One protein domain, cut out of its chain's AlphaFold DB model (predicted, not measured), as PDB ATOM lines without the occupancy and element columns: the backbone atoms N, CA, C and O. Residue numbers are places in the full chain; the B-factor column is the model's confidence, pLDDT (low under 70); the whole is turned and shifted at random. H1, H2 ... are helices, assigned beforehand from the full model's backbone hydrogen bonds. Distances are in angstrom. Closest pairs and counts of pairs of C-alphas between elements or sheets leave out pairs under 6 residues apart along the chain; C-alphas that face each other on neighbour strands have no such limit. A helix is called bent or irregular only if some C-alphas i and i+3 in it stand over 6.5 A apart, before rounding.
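Overview. This is residues 182 to 277 of the 480 residues of the protein "snRNA-activating protein complex subunit 4" of Sitophilus oryzae (UniProt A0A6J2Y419). One long helix, H1, runs the length of the domain; H2 folds back beside it to make a helical hairpin, and at the other end a small head of two short helices, H3 and H4, set at right angles to each other, packs on H1 through H3. The long link of residues 239 to 254 passes round H1 from the hairpin to the head, and the bend of the hairpin, residues 215 to 220, sticks out at the far end. The printed part has 96 residues with four named helices, in the order H1, H2, H3, H4, and no named strand; its class is all helix. The whole is loose, with a radius of gyration of the C-alphas of 17.0 A, and spans 53 by 25 by 24 A, with H1 making the length.

Arrangement. The longest helix is H1, residues 182 to 217, which touches H2, residues 223 to 238, with residues 196 to 210 alone. The closest C-alphas of these two helices are those of Ile 207 and Ile 226, 6.2 A apart. They run opposite ways at a shallow tilt of 14 degrees, and they form a helical hairpin. With residues 183 to 194 alone, H1 touches H3, residues 255 to 263. Their closest C-alphas, those of Gly 190 and Ile 258, are 5.8 A apart, and the two helices run opposite ways at a steep tilt of 48 degrees. H3 in turn touches H4, residues 269 to 277, with the C-alphas of Trp 255 and Pro 269 the closest at 4.8 A; their lines are about perpendicular, at 89 degrees. H1 and H4 are close but not clearly touching: their closest C-alphas, those of Leu 187 and Cys 272, are 7.6 A apart, and their lines are about perpendicular at 84 degrees. H2 is apart from H3 and from H4. Of the 3 pairs of helices that touch, 1 is at a shallow tilt, and the packing is mostly crossed, but only just. In the backbones of H1, H2, H3 and H4, every O i to N i+4 pair is within hydrogen-bond range.

Along the chain. H1 has 36 residues, from Tyr 182, whose C-alpha is at (192.564, 79.111, 168.626), to Ser 217, whose C-alpha is at (179.461, 129.361, 162.304). From first to last C-alpha it measures 52.3 A. H2 has 16 residues, Ser 223 to Asn 238, and measures 22.5 A in the same way. H3, Trp 255 to Leu 263, has 9 residues and a length of 10.6 A. H4, Pro 269 to Asn 277, also has 9 residues, with a length of 12.4 A, and it ends at C-alpha 277 at (203.420, 92.252, 162.527). None of the four helices is bent.

Size, cuts and confidence. The two C-alphas farthest apart are those of Tyr 182 and Gly 218, at 53.6 A, while the first and last printed C-alphas, of Tyr 182 and Asn 277, are 18.1 A apart. Residues 215 to 220, of which 215 to 217 belong to H1, stand free. The printed part, residues 182 to 277, has no cut. The links from H1 to H2 and from H3 to H4 are tight, with 5 residues each. The link from H2 to H3 is long, with 16 residues, and its C-alphas lie 9 to 16 A from the mean of the C-alphas. The mean pLDDT of the printed part is 73.5, and 26 residues of this predicted model are under 70: residues 217 to 223, residues 237 to 254 and residue 265.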
ATOM      1  N   TYR A 182     193.683  78.329 168.097       74.75
ATOM      2  CA  TYR A 182     192.564  79.111 168.626       74.75
ATOM      3  C   TYR A 182     193.013  80.487 169.143       74.75
ATOM      4  O   TYR A 182     192.277  81.459 169.011       74.75
ATOM      5  N   GLU A 183     194.225  80.601 169.693       79.25
ATOM      6  CA  GLU A 183     194.786  81.873 170.169       79.25
ATOM      7  C   GLU A 183     195.139  82.781 168.990       79.25
ATOM      8  O   GLU A 183     194.859  83.976 169.034       79.25
ATOM      9  N   ILE A 184     195.645  82.201 167.897       77.06
ATOM     10  CA  ILE A 184     195.859  82.896 166.624       77.06
ATOM     11  C   ILE A 184     194.539  83.458 166.076       77.06
ATOM     12  O   ILE A 184     194.464  84.635 165.720       77.06
ATOM     13  N   LYS A 185     193.475  82.645 166.039       79.31
ATOM     14  CA  LYS A 185     192.145  83.093 165.587       79.31
ATOM     15  C   LYS A 185     191.583  84.214 166.467       79.31
ATOM     16  O   LYS A 185     191.046  85.187 165.936       79.31
ATOM     17  N   ARG A 186     191.757  84.113 167.789       80.88
ATOM     18  CA  ARG A 186     191.340  85.153 168.743       80.88
ATOM     19  C   ARG A 186     192.106  86.447 168.546       80.88
ATOM     20  O   ARG A 186     191.485  87.503 168.518       80.88
ATOM     21  N   LEU A 187     193.421  86.372 168.354       82.56
ATOM     22  CA  LEU A 187     194.242  87.547 168.086       82.56
ATOM     23  C   LEU A 187     193.832  88.218 166.766       82.56
ATOM     24  O   LEU A 187     193.620  89.428 166.744       82.56
ATOM     25  N   ASN A 188     193.612  87.446 165.697       80.19
ATOM     26  CA  ASN A 188     193.141  87.983 164.413       80.19
ATOM     27  C   ASN A 188     191.782  88.685 164.532       80.19
ATOM     28  O   ASN A 188     191.591  89.762 163.967       80.19
ATOM     29  N   ALA A 189     190.842  88.081 165.259       80.25
ATOM     30  CA  ALA A 189     189.538  88.683 165.509       80.25
ATOM     31  C   ALA A 189     189.643  89.931 166.393       80.25
ATOM     32  O   ALA A 189     188.983  90.928 166.111       80.25
ATOM     33  N   GLY A 190     190.512  89.909 167.408       80.44
ATOM     34  CA  GLY A 190     190.773  91.052 168.277       80.44
ATOM     35  C   GLY A 190     191.337  92.249 167.520       80.44
ATOM     36  O   GLY A 190     190.842  93.363 167.684       80.44
ATOM     37  N   VAL A 191     192.303  92.028 166.626       81.44
ATOM     38  CA  VAL A 191     192.870  93.099 165.793       81.44
ATOM     39  C   VAL A 191     191.829  93.661 164.823       81.44
ATOM     40  O   VAL A 191     191.696  94.879 164.714       81.44
ATOM     41  N   ALA A 192     191.048  92.806 164.157       78.69
ATOM     42  CA  ALA A 192     189.989  93.263 163.258       78.69
ATOM     43  C   ALA A 192     188.895  94.053 163.996       78.69
ATOM     44  O   ALA A 192     188.455  95.103 163.521       78.69
ATOM     45  N   PHE A 193     188.494  93.587 165.182       79.56
ATOM     46  CA  PHE A 193     187.535  94.278 166.037       79.56
ATOM     47  C   PHE A 193     188.057  95.659 166.438       79.56
ATOM     48  O   PHE A 193     187.398  96.660 166.169       79.56
ATOM     49  N   HIS A 194     189.267  95.740 166.997       76.62
ATOM     50  CA  HIS A 194     189.859  97.016 167.405       76.62
ATOM     51  C   HIS A 194     190.063  97.981 166.232       76.62
ATOM     52  O   HIS A 194     189.836  99.180 166.382       76.62
ATOM     53  N   TYR A 195     190.435  97.479 165.052       78.69
ATOM     54  CA  TYR A 195     190.548  98.301 163.851       78.69
ATOM     55  C   TYR A 195     189.190  98.871 163.411       78.69
ATOM     56  O   TYR A 195     189.085 100.064 163.116       78.69
ATOM     57  N   LYS A 196     188.128  98.052 163.430       77.62
ATOM     58  CA  LYS A 196     186.751  98.501 163.164       77.62
ATOM     59  C   LYS A 196     186.303  99.554 164.180       77.62
ATOM     60  O   LYS A 196     185.769 100.582 163.773       77.62
ATOM     61  N   MET A 197     186.559  99.331 165.470       79.00
ATOM     62  CA  MET A 197     186.228 100.279 166.541       79.00
ATOM     63  C   MET A 197     186.899 101.633 166.329       79.00
ATOM     64  O   MET A 197     186.220 102.653 166.296       79.00
ATOM     65  N   ARG A 198     188.210 101.645 166.075       78.56
ATOM     66  CA  ARG A 198     188.959 102.887 165.859       78.56
ATOM     67  C   ARG A 198     188.435 103.686 164.666       78.56
ATOM     68  O   ARG A 198     188.244 104.891 164.778       78.56
ATOM     69  N   ARG A 199     188.134 103.021 163.544       76.69
ATOM     70  CA  ARG A 199     187.530 103.682 162.372       76.69
ATOM     71  C   ARG A 199     186.167 104.293 162.693       76.69
ATOM     72  O   ARG A 199     185.849 105.367 162.190       76.69
ATOM     73  N   LEU A 200     185.356 103.616 163.508       80.25
ATOM     74  CA  LEU A 200     184.076 104.158 163.966       80.25
ATOM     75  C   LEU A 200     184.285 105.374 164.875       80.25
ATOM     76  O   LEU A 200     183.591 106.373 164.697       80.25
ATOM     77  N   ASP A 201     185.257 105.331 165.785       81.06
ATOM     78  CA  ASP A 201     185.577 106.450 166.675       81.06
ATOM     79  C   ASP A 201     186.093 107.676 165.911       81.06
ATOM     80  O   ASP A 201     185.642 108.788 166.177       81.06
ATOM     81  N   GLU A 202     186.962 107.496 164.913       82.94
ATOM     82  CA  GLU A 202     187.433 108.573 164.029       82.94
ATOM     83  C   GLU A 202     186.268 109.223 163.259       82.94
ATOM     84  O   GLU A 202     186.146 110.451 163.188       82.94
ATOM     85  N   LEU A 203     185.346 108.412 162.729       82.44
ATOM     86  CA  LEU A 203     184.133 108.910 162.071       82.44
ATOM     87  C   LEU A 203     183.199 109.628 163.058       82.44
ATOM     88  O   LEU A 203     182.620 110.662 162.729       82.44
ATOM     89  N   HIS A 204     183.064 109.133 164.287       82.19
ATOM     90  CA  HIS A 204     182.279 109.804 165.320       82.19
ATOM     91  C   HIS A 204     182.908 111.132 165.762       82.19
ATOM     92  O   HIS A 204     182.177 112.110 165.938       82.19
ATOM     93  N   GLN A 205     184.233 111.201 165.907       85.25
ATOM     94  CA  GLN A 205     184.949 112.432 166.252       85.25
ATOM     95  C   GLN A 205     184.797 113.490 165.160       85.25
ATOM     96  O   GLN A 205     184.415 114.620 165.462       85.25
ATOM     97  N   THR A 206     184.986 113.119 163.891       84.31
ATOM     98  CA  THR A 206     184.796 114.045 162.761       84.31
ATOM     99  C   THR A 206     183.358 114.563 162.677       84.31
ATOM    100  O   THR A 206     183.155 115.756 162.454       84.31
ATOM    101  N   ILE A 207     182.350 113.720 162.941       83.81
ATOM    102  CA  ILE A 207     180.953 114.170 163.059       83.81
ATOM    103  C   ILE A 207     180.794 115.169 164.210       83.81
ATOM    104  O   ILE A 207     180.199 116.223 164.004       83.81
ATOM    105  N   GLN A 208     181.327 114.883 165.401       83.38
ATOM    106  CA  GLN A 208     181.212 115.790 166.550       83.38
ATOM    107  C   GLN A 208     181.896 117.139 166.300       83.38
ATOM    108  O   GLN A 208     181.386 118.179 166.713       83.38
ATOM    109  N   GLU A 209     183.052 117.142 165.642       83.81
ATOM    110  CA  GLU A 209     183.755 118.365 165.252       83.81
ATOM    111  C   GLU A 209     182.938 119.176 164.247       83.81
ATOM    112  O   GLU A 209     182.736 120.376 164.441       83.81
ATOM    113  N   LYS A 210     182.391 118.517 163.223       79.88
ATOM    114  CA  LYS A 210     181.525 119.133 162.210       79.88
ATOM    115  C   LYS A 210     180.233 119.690 162.821       79.88
ATOM    116  O   LYS A 210     179.845 120.815 162.511       79.88
ATOM    117  N   GLU A 211     179.614 118.970 163.756       80.75
ATOM    118  CA  GLU A 211     178.439 119.429 164.510       80.75
ATOM    119  C   GLU A 211     178.774 120.640 165.407       80.75
ATOM    120  O   GLU A 211     178.009 121.605 165.456       80.75
ATOM    121  N   LYS A 212     179.947 120.669 166.059       82.19
ATOM    122  CA  LYS A 212     180.416 121.843 166.825       82.19
ATOM    123  C   LYS A 212     180.663 123.055 165.926       82.19
ATOM    124  O   LYS A 212     180.272 124.168 166.280       82.19
ATOM    125  N   ILE A 213     181.278 122.846 164.761       77.50
ATOM    126  CA  ILE A 213     181.523 123.907 163.777       77.50
ATOM    127  C   ILE A 213     180.188 124.476 163.283       77.50
ATOM    128  O   ILE A 213     180.039 125.697 163.278       77.50
ATOM    129  N   MET A 214     179.199 123.622 162.987       71.19
ATOM    130  CA  MET A 214     177.839 124.019 162.594       71.19
ATOM    131  C   MET A 214     177.166 124.922 163.640       71.19
ATOM    132  O   MET A 214     176.564 125.938 163.289       71.19
ATOM    133  N   ILE A 215     177.312 124.597 164.930       72.88
ATOM    134  CA  ILE A 215     176.773 125.405 166.037       72.88
ATOM    135  C   ILE A 215     177.480 126.770 166.131       72.88
ATOM    136  O   ILE A 215     176.849 127.765 166.481       72.88
ATOM    137  N   SER A 216     178.776 126.833 165.808       72.12
ATOM    138  CA  SER A 216     179.593 128.049 165.945       72.12
ATOM    139  C   SER A 216     179.526 129.028 164.762       72.12
ATOM    140  O   SER A 216     179.660 130.232 164.972       72.12
ATOM    141  N   SER A 217     179.333 128.549 163.528       64.25
ATOM    142  CA  SER A 217     179.461 129.361 162.304       64.25
ATOM    143  C   SER A 217     178.126 129.767 161.667       64.25
ATOM    144  O   SER A 217     178.112 130.634 160.793       64.25
ATOM    145  N   GLY A 218     177.000 129.172 162.082       60.59
ATOM    146  CA  GLY A 218     175.659 129.505 161.577       60.59
ATOM    147  C   GLY A 218     175.448 129.255 160.073       60.59
ATOM    148  O   GLY A 218     174.408 129.631 159.533       60.59
ATOM    149  N   GLN A 219     176.413 128.638 159.381       55.44
ATOM    150  CA  GLN A 219     176.312 128.271 157.969       55.44
ATOM    151  C   GLN A 219     175.648 126.899 157.802       55.44
ATOM    152  O   GLN A 219     175.998 125.932 158.468       55.44
ATOM    153  N   ALA A 220     174.721 126.803 156.843       55.53
ATOM    154  CA  ALA A 220     174.001 125.582 156.458       55.53
ATOM    155  C   ALA A 220     174.827 124.619 155.572       55.53
ATOM    156  O   ALA A 220     174.270 123.879 154.757       55.53
ATOM    157  N   ILE A 221     176.153 124.664 155.682       54.34
ATOM    158  CA  ILE A 221     177.072 123.772 154.969       54.34
ATOM    159  C   ILE A 221     177.356 122.593 155.919       54.34
ATOM    160  O   ILE A 221     177.573 122.820 157.103       54.34
ATOM    161  N   ASP A 222     177.279 121.361 155.396       58.00
ATOM    162  CA  ASP A 222     177.558 120.048 156.034       58.00
ATOM    163  C   ASP A 222     176.390 119.137 156.464       58.00
ATOM    164  O   ASP A 222     176.639 118.006 156.873       58.00
ATOM    165  N   SER A 223     175.108 119.479 156.250       66.12
ATOM    166  CA  SER A 223     174.026 118.488 156.499       66.12
ATOM    167  C   SER A 223     174.131 117.245 155.597       66.12
ATOM    168  O   SER A 223     173.699 116.166 156.004       66.12
ATOM    169  N   LYS A 224     174.678 117.392 154.382       70.81
ATOM    170  CA  LYS A 224     174.888 116.281 153.441       70.81
ATOM    171  C   LYS A 224     176.123 115.455 153.810       70.81
ATOM    172  O   LYS A 224     175.989 114.245 153.951       70.81
ATOM    173  N   GLU A 225     177.260 116.091 154.091       75.12
ATOM    174  CA  GLU A 225     178.488 115.396 154.519       75.12
ATOM    175  C   GLU A 225     178.281 114.618 155.829       75.12
ATOM    176  O   GLU A 225     178.678 113.462 155.936       75.12
ATOM    177  N   ILE A 226     177.570 115.191 156.808       76.62
ATOM    178  CA  ILE A 226     177.233 114.492 158.061       76.62
ATOM    179  C   ILE A 226     176.313 113.291 157.790       76.62
ATOM    180  O   ILE A 226     176.446 112.256 158.441       76.62
ATOM    181  N   SER A 227     175.386 113.395 156.830       77.69
ATOM    182  CA  SER A 227     174.533 112.263 156.442       77.69
ATOM    183  C   SER A 227     175.316 111.155 155.729       77.69
ATOM    184  O   SER A 227     175.065 109.979 155.974       77.69
ATOM    185  N   GLU A 228     176.315 111.515 154.921       81.31
ATOM    186  CA  GLU A 228     177.232 110.573 154.271       81.31
ATOM    187  C   GLU A 228     178.135 109.878 155.300       81.31
ATOM    188  O   GLU A 228     178.250 108.654 155.275       81.31
ATOM    189  N   LEU A 229     178.685 110.615 156.273       80.06
ATOM    190  CA  LEU A 229     179.454 110.060 157.395       80.06
ATOM    191  C   LEU A 229     178.606 109.105 158.254       80.06
ATOM    192  O   LEU A 229     179.058 108.010 158.588       80.06
ATOM    193  N   LYS A 230     177.350 109.466 158.555       81.12
ATOM    194  CA  LYS A 230     176.402 108.593 159.276       81.12
ATOM    195  C   LYS A 230     176.057 107.332 158.475       81.12
ATOM    196  O   LYS A 230     175.981 106.250 159.056       81.12
ATOM    197  N   ASN A 231     175.926 107.434 157.152       80.38
ATOM    198  CA  ASN A 231     175.742 106.271 156.282       80.38
ATOM    199  C   ASN A 231     176.990 105.373 156.251       80.38
ATOM    200  O   ASN A 231     176.853 104.154 156.295       80.38
ATOM    201  N   MET A 232     178.200 105.943 156.243       74.50
ATOM    202  CA  MET A 232     179.447 105.168 156.315       74.50
ATOM    203  C   MET A 232     179.597 104.421 157.646       74.50
ATOM    204  O   MET A 232     180.003 103.260 157.643       74.50
ATOM    205  N   ILE A 233     179.197 105.027 158.768       79.19
ATOM    206  CA  ILE A 233     179.116 104.347 160.073       79.19
ATOM    207  C   ILE A 233     178.135 103.173 160.013       79.19
ATOM    208  O   ILE A 233     178.453 102.085 160.489       79.19
ATOM    209  N   GLN A 234     176.966 103.364 159.396       75.50
ATOM    210  CA  GLN A 234     175.961 102.309 159.268       75.50
ATOM    211  C   GLN A 234     176.449 101.140 158.401       75.50
ATOM    212  O   GLN A 234     176.176  99.988 158.732       75.50
ATOM    213  N   ILE A 235     177.184 101.428 157.323       75.31
ATOM    214  CA  ILE A 235     177.805 100.420 156.454       75.31
ATOM    215  C   ILE A 235     178.856  99.633 157.238       75.31
ATOM    216  O   ILE A 235     178.723  98.424 157.369       75.31
ATOM    217  N   ILE A 236     179.817 100.312 157.875       71.81
ATOM    218  CA  ILE A 236     180.866  99.651 158.668       71.81
ATOM    219  C   ILE A 236     180.253  98.843 159.817       71.81
ATOM    220  O   ILE A 236     180.718  97.745 160.109       71.81
ATOM    221  N   SER A 237     179.202  99.349 160.469       69.06
ATOM    222  CA  SER A 237     178.508  98.638 161.544       69.06
ATOM    223  C   SER A 237     177.822  97.363 161.049       69.06
ATOM    224  O   SER A 237     177.897  96.351 161.745       69.06
ATOM    225  N   ASN A 238     177.182  97.407 159.877       65.88
ATOM    226  CA  ASN A 238     176.433  96.287 159.302       65.88
ATOM    227  C   ASN A 238     177.313  95.284 158.545       65.88
ATOM    228  O   ASN A 238     176.914  94.130 158.393       65.88
ATOM    229  N   ASP A 239     178.490  95.699 158.077       60.38
ATOM    230  CA  ASP A 239     179.425  94.810 157.404       60.38
ATOM    231  C   ASP A 239     180.043  93.834 158.413       60.38
ATOM    232  O   ASP A 239     180.757  94.207 159.354       60.38
ATOM    233  N   ASN A 240     179.760  92.551 158.172       58.00
ATOM    234  CA  ASN A 240     180.451  91.408 158.768       58.00
ATOM    235  C   ASN A 240     181.779  91.104 158.048       58.00
ATOM    236  O   ASN A 240     182.442  90.120 158.378       58.00
ATOM    237  N   GLU A 241     182.165  91.903 157.047       57.81
ATOM    238  CA  GLU A 241     183.469  91.765 156.407       57.81
ATOM    239  C   GLU A 241     184.578  92.125 157.396       57.81
ATOM    240  O   GLU A 241     184.615  93.207 157.987       57.81
ATOM    241  N   VAL A 242     185.500  91.181 157.583       59.56
ATOM    242  CA  VAL A 242     186.653  91.350 158.460       59.56
ATOM    243  C   VAL A 242     187.647  92.277 157.766       59.56
ATOM    244  O   VAL A 242     188.442  91.848 156.932       59.56
ATOM    245  N   VAL A 243     187.586  93.570 158.088       62.88
ATOM    246  CA  VAL A 243     188.550  94.551 157.584       62.88
ATOM    247  C   VAL A 243     189.782  94.536 158.479       62.88
ATOM    248  O   VAL A 243     189.705  94.830 159.671       62.88
ATOM    249  N   TYR A 244     190.926  94.214 157.890       66.31
ATOM    250  CA  TYR A 244     192.212  94.236 158.572       66.31
ATOM    251  C   TYR A 244     192.969  95.538 158.287       66.31
ATOM    252  O   TYR A 244     192.782  96.131 157.218       66.31
ATOM    253  N   PRO A 245     193.839  95.985 159.209       65.69
ATOM    254  CA  PRO A 245     194.693  97.135 158.958       65.69
ATOM    255  C   PRO A 245     195.661  96.892 157.787       65.69
ATOM    256  O   PRO A 245     196.057  95.750 157.541       65.69
ATOM    257  N   PRO A 246     196.048  97.949 157.051       62.88
ATOM    258  CA  PRO A 246     197.038  97.847 155.984       62.88
ATOM    259  C   PRO A 246     198.443  97.525 156.525       62.88
ATOM    260  O   PRO A 246     198.770  97.794 157.681       62.88
ATOM    261  N   LEU A 247     199.300  96.973 155.656       56.97
ATOM    262  CA  LEU A 247     200.680  96.611 155.997       56.97
ATOM    263  C   LEU A 247     201.460  97.860 156.460       56.97
ATOM    264  O   LEU A 247     201.388  98.897 155.804       56.97
ATOM    265  N   ASN A 248     202.216  97.752 157.560       55.88
ATOM    266  CA  ASN A 248     202.936  98.858 158.221       55.88
ATOM    267  C   ASN A 248     202.046  99.967 158.819       55.88
ATOM    268  O   ASN A 248     202.503 101.102 158.984       55.88
ATOM    269  N   TYR A 249     200.790  99.668 159.168       59.91
ATOM    270  CA  TYR A 249     199.972 100.572 159.978       59.91
ATOM    271  C   TYR A 249     200.531 100.642 161.412       59.91
ATOM    272  O   TYR A 249     200.168  99.856 162.279       59.91
ATOM    273  N   ASN A 250     201.455 101.579 161.630       55.50
ATOM    274  CA  ASN A 250     202.181 101.813 162.888       55.50
ATOM    275  C   ASN A 250     201.382 102.613 163.930       55.50
ATOM    276  O   ASN A 250     201.938 103.136 164.897       55.50
ATOM    277  N   ASP A 251     200.087 102.770 163.705       56.53
ATOM    278  CA  ASP A 251     199.229 103.515 164.603       56.53
ATOM    279  C   ASP A 251     198.983 102.658 165.840       56.53
ATOM    280  O   ASP A 251     198.543 101.517 165.715       56.53
ATOM    281  N   ALA A 252     199.311 103.199 167.016       56.34
ATOM    282  CA  ALA A 252     199.311 102.489 168.289       56.34
ATOM    283  C   ALA A 252     197.966 101.787 168.529       56.34
ATOM    284  O   ALA A 252     197.001 102.395 168.999       56.34
ATOM    285  N   PHE A 253     197.886 100.509 168.161       65.56
ATOM    286  CA  PHE A 253     196.835  99.632 168.635       65.56
ATOM    287  C   PHE A 253     197.018  99.522 170.145       65.56
ATOM    288  O   PHE A 253     198.137  99.367 170.636       65.56
ATOM    289  N   GLU A 254     195.924  99.607 170.898       69.94
ATOM    290  CA  GLU A 254     195.961  99.328 172.331       69.94
ATOM    291  C   GLU A 254     196.102  97.812 172.533       69.94
ATOM    292  O   GLU A 254     195.152  97.121 172.904       69.94
ATOM    293  N   TRP A 255     197.301  97.284 172.269       75.94
ATOM    294  CA  TRP A 255     197.643  95.868 172.417       75.94
ATOM    295  C   TRP A 255     197.351  95.353 173.828       75.94
ATOM    296  O   TRP A 255     197.005  94.187 173.990       75.94
ATOM    297  N   SER A 256     197.388  96.234 174.835       75.38
ATOM    298  CA  SER A 256     196.954  95.941 176.203       75.38
ATOM    299  C   SER A 256     195.500  95.471 176.264       75.38
ATOM    300  O   SER A 256     195.217  94.467 176.905       75.38
ATOM    301  N   ARG A 257     194.574  96.125 175.548       76.31
ATOM    302  CA  ARG A 257     193.164  95.703 175.520       76.31
ATOM    303  C   ARG A 257     192.985  94.371 174.800       76.31
ATOM    304  O   ARG A 257     192.192  93.548 175.244       76.31
ATOM    305  N   ILE A 258     193.735  94.137 173.723       79.56
ATOM    306  CA  ILE A 258     193.678  92.874 172.973       79.56
ATOM    307  C   ILE A 258     194.192  91.715 173.839       79.56
ATOM    308  O   ILE A 258     193.522  90.686 173.948       79.56
ATOM    309  N   ALA A 259     195.342  91.894 174.491       78.88
ATOM    310  CA  ALA A 259     195.943  90.889 175.361       78.88
ATOM    311  C   ALA A 259     195.025  90.532 176.543       78.88
ATOM    312  O   ALA A 259     194.800  89.348 176.807       78.88
ATOM    313  N   THR A 260     194.421  91.532 177.191       78.88
ATOM    314  CA  THR A 260     193.524  91.310 178.331       78.88
ATOM    315  C   THR A 260     192.190  90.702 177.909       78.88
ATOM    316  O   THR A 260     191.767  89.702 178.487       78.88
ATOM    317  N   ASN A 261     191.543  91.242 176.874       76.44
ATOM    318  CA  ASN A 261     190.170  90.861 176.535       76.44
ATOM    319  C   ASN A 261     190.081  89.578 175.694       76.44
ATOM    320  O   ASN A 261     189.149  88.800 175.874       76.44
ATOM    321  N   PHE A 262     191.027  89.332 174.778       72.81
ATOM    322  CA  PHE A 262     190.974  88.179 173.863       72.81
ATOM    323  C   PHE A 262     191.895  87.025 174.288       72.81
ATOM    324  O   PHE A 262     191.616  85.865 173.963       72.81
ATOM    325  N   LEU A 263     192.987  87.321 175.003       74.38
ATOM    326  CA  LEU A 263     194.023  86.346 175.369       74.38
ATOM    327  C   LEU A 263     194.187  86.149 176.888       74.38
ATOM    328  O   LEU A 263     195.022  85.338 177.295       74.38
ATOM    329  N   ASN A 264     193.363  86.805 177.715       72.56
ATOM    330  CA  ASN A 264     193.361  86.703 179.180       72.56
ATOM    331  C   ASN A 264     194.757  86.900 179.807       72.56
ATOM    332  O   ASN A 264     195.145  86.134 180.693       72.56
ATOM    333  N   ASP A 265     195.533  87.862 179.300       69.38
ATOM    334  CA  ASP A 265     196.892  88.204 179.760       69.38
ATOM    335  C   ASP A 265     197.905  87.040 179.720       69.38
ATOM    336  O   ASP A 265     198.931  87.061 180.401       69.38
ATOM    337  N   LYS A 266     197.650  86.003 178.909       70.75
ATOM    338  CA  LYS A 266     198.633  84.929 178.684       70.75
ATOM    339  C   LYS A 266     199.883  85.414 177.947       70.75
ATOM    340  O   LYS A 266     200.952  84.841 178.133       70.75
ATOM    341  N   PHE A 267     199.726  86.407 177.078       74.19
ATOM    342  CA  PHE A 267     200.783  86.978 176.251       74.19
ATOM    343  C   PHE A 267     200.945  88.449 176.604       74.19
ATOM    344  O   PHE A 267     199.959  89.116 176.929       74.19
ATOM    345  N   THR A 268     202.174  88.957 176.535       78.56
ATOM    346  CA  THR A 268     202.391  90.392 176.724       78.56
ATOM    347  C   THR A 268     201.820  91.174 175.531       78.56
ATOM    348  O   THR A 268     201.708  90.624 174.427       78.56
ATOM    349  N   PRO A 269     201.427  92.446 175.722       79.75
ATOM    350  CA  PRO A 269     201.018  93.314 174.619       79.75
ATOM    351  C   PRO A 269     202.069  93.366 173.500       79.75
ATOM    352  O   PRO A 269     201.722  93.297 172.322       79.75
ATOM    353  N   GLU A 270     203.345  93.399 173.877       74.75
ATOM    354  CA  GLU A 270     204.488  93.412 172.967       74.75
ATOM    355  C   GLU A 270     204.601  92.099 172.182       74.75
ATOM    356  O   GLU A 270     204.820  92.120 170.971       74.75
ATOM    357  N   ASP A 271     204.392  90.948 172.830       77.19
ATOM    358  CA  ASP A 271     204.375  89.652 172.139       77.19
ATOM    359  C   ASP A 271     203.256  89.598 171.091       77.19
ATOM    360  O   ASP A 271     203.466  89.082 169.993       77.19
ATOM    361  N   CYS A 272     202.077  90.143 171.407       79.12
ATOM    362  CA  CYS A 272     200.944  90.195 170.481       79.12
ATOM    363  C   CYS A 272     201.246  91.083 169.268       79.12
ATOM    364  O   CYS A 272     200.957  90.692 168.136       79.12
ATOM    365  N   GLU A 273     201.864  92.244 169.498       79.69
ATOM    366  CA  GLU A 273     202.280  93.174 168.447       79.69
ATOM    367  C   GLU A 273     203.320  92.549 167.513       79.69
ATOM    368  O   GLU A 273     203.155  92.538 166.290       79.69
ATOM    369  N   ILE A 274     204.385  91.991 168.093       76.38
ATOM    370  CA  ILE A 274     205.462  91.329 167.355       76.38
ATOM    371  C   ILE A 274     204.884  90.178 166.537       76.38
ATOM    372  O   ILE A 274     205.177  90.039 165.347       76.38
ATOM    373  N   PHE A 275     204.037  89.355 167.151       77.19
ATOM    374  CA  PHE A 275     203.467  88.194 166.490       77.19
ATOM    375  C   PHE A 275     202.510  88.583 165.355       77.19
ATOM    376  O   PHE A 275     202.559  87.978 164.278       77.19
ATOM    377  N   TRP A 276     201.711  89.640 165.539       77.62
ATOM    378  CA  TRP A 276     200.854  90.180 164.485       77.62
ATOM    379  C   TRP A 276     201.659  90.701 163.292       77.62
ATOM    380  O   TRP A 276     201.448  90.254 162.161       77.62
ATOM    381  N   ASN A 277     202.617  91.593 163.556       75.56
ATOM    382  CA  ASN A 277     203.420  92.252 162.527       75.56
ATOM    383  C   ASN A 277     204.318  91.269 161.768       75.56
ATOM    384  O   ASN A 277     204.576  91.457 160.579       75.56
TER     385      ASN A 277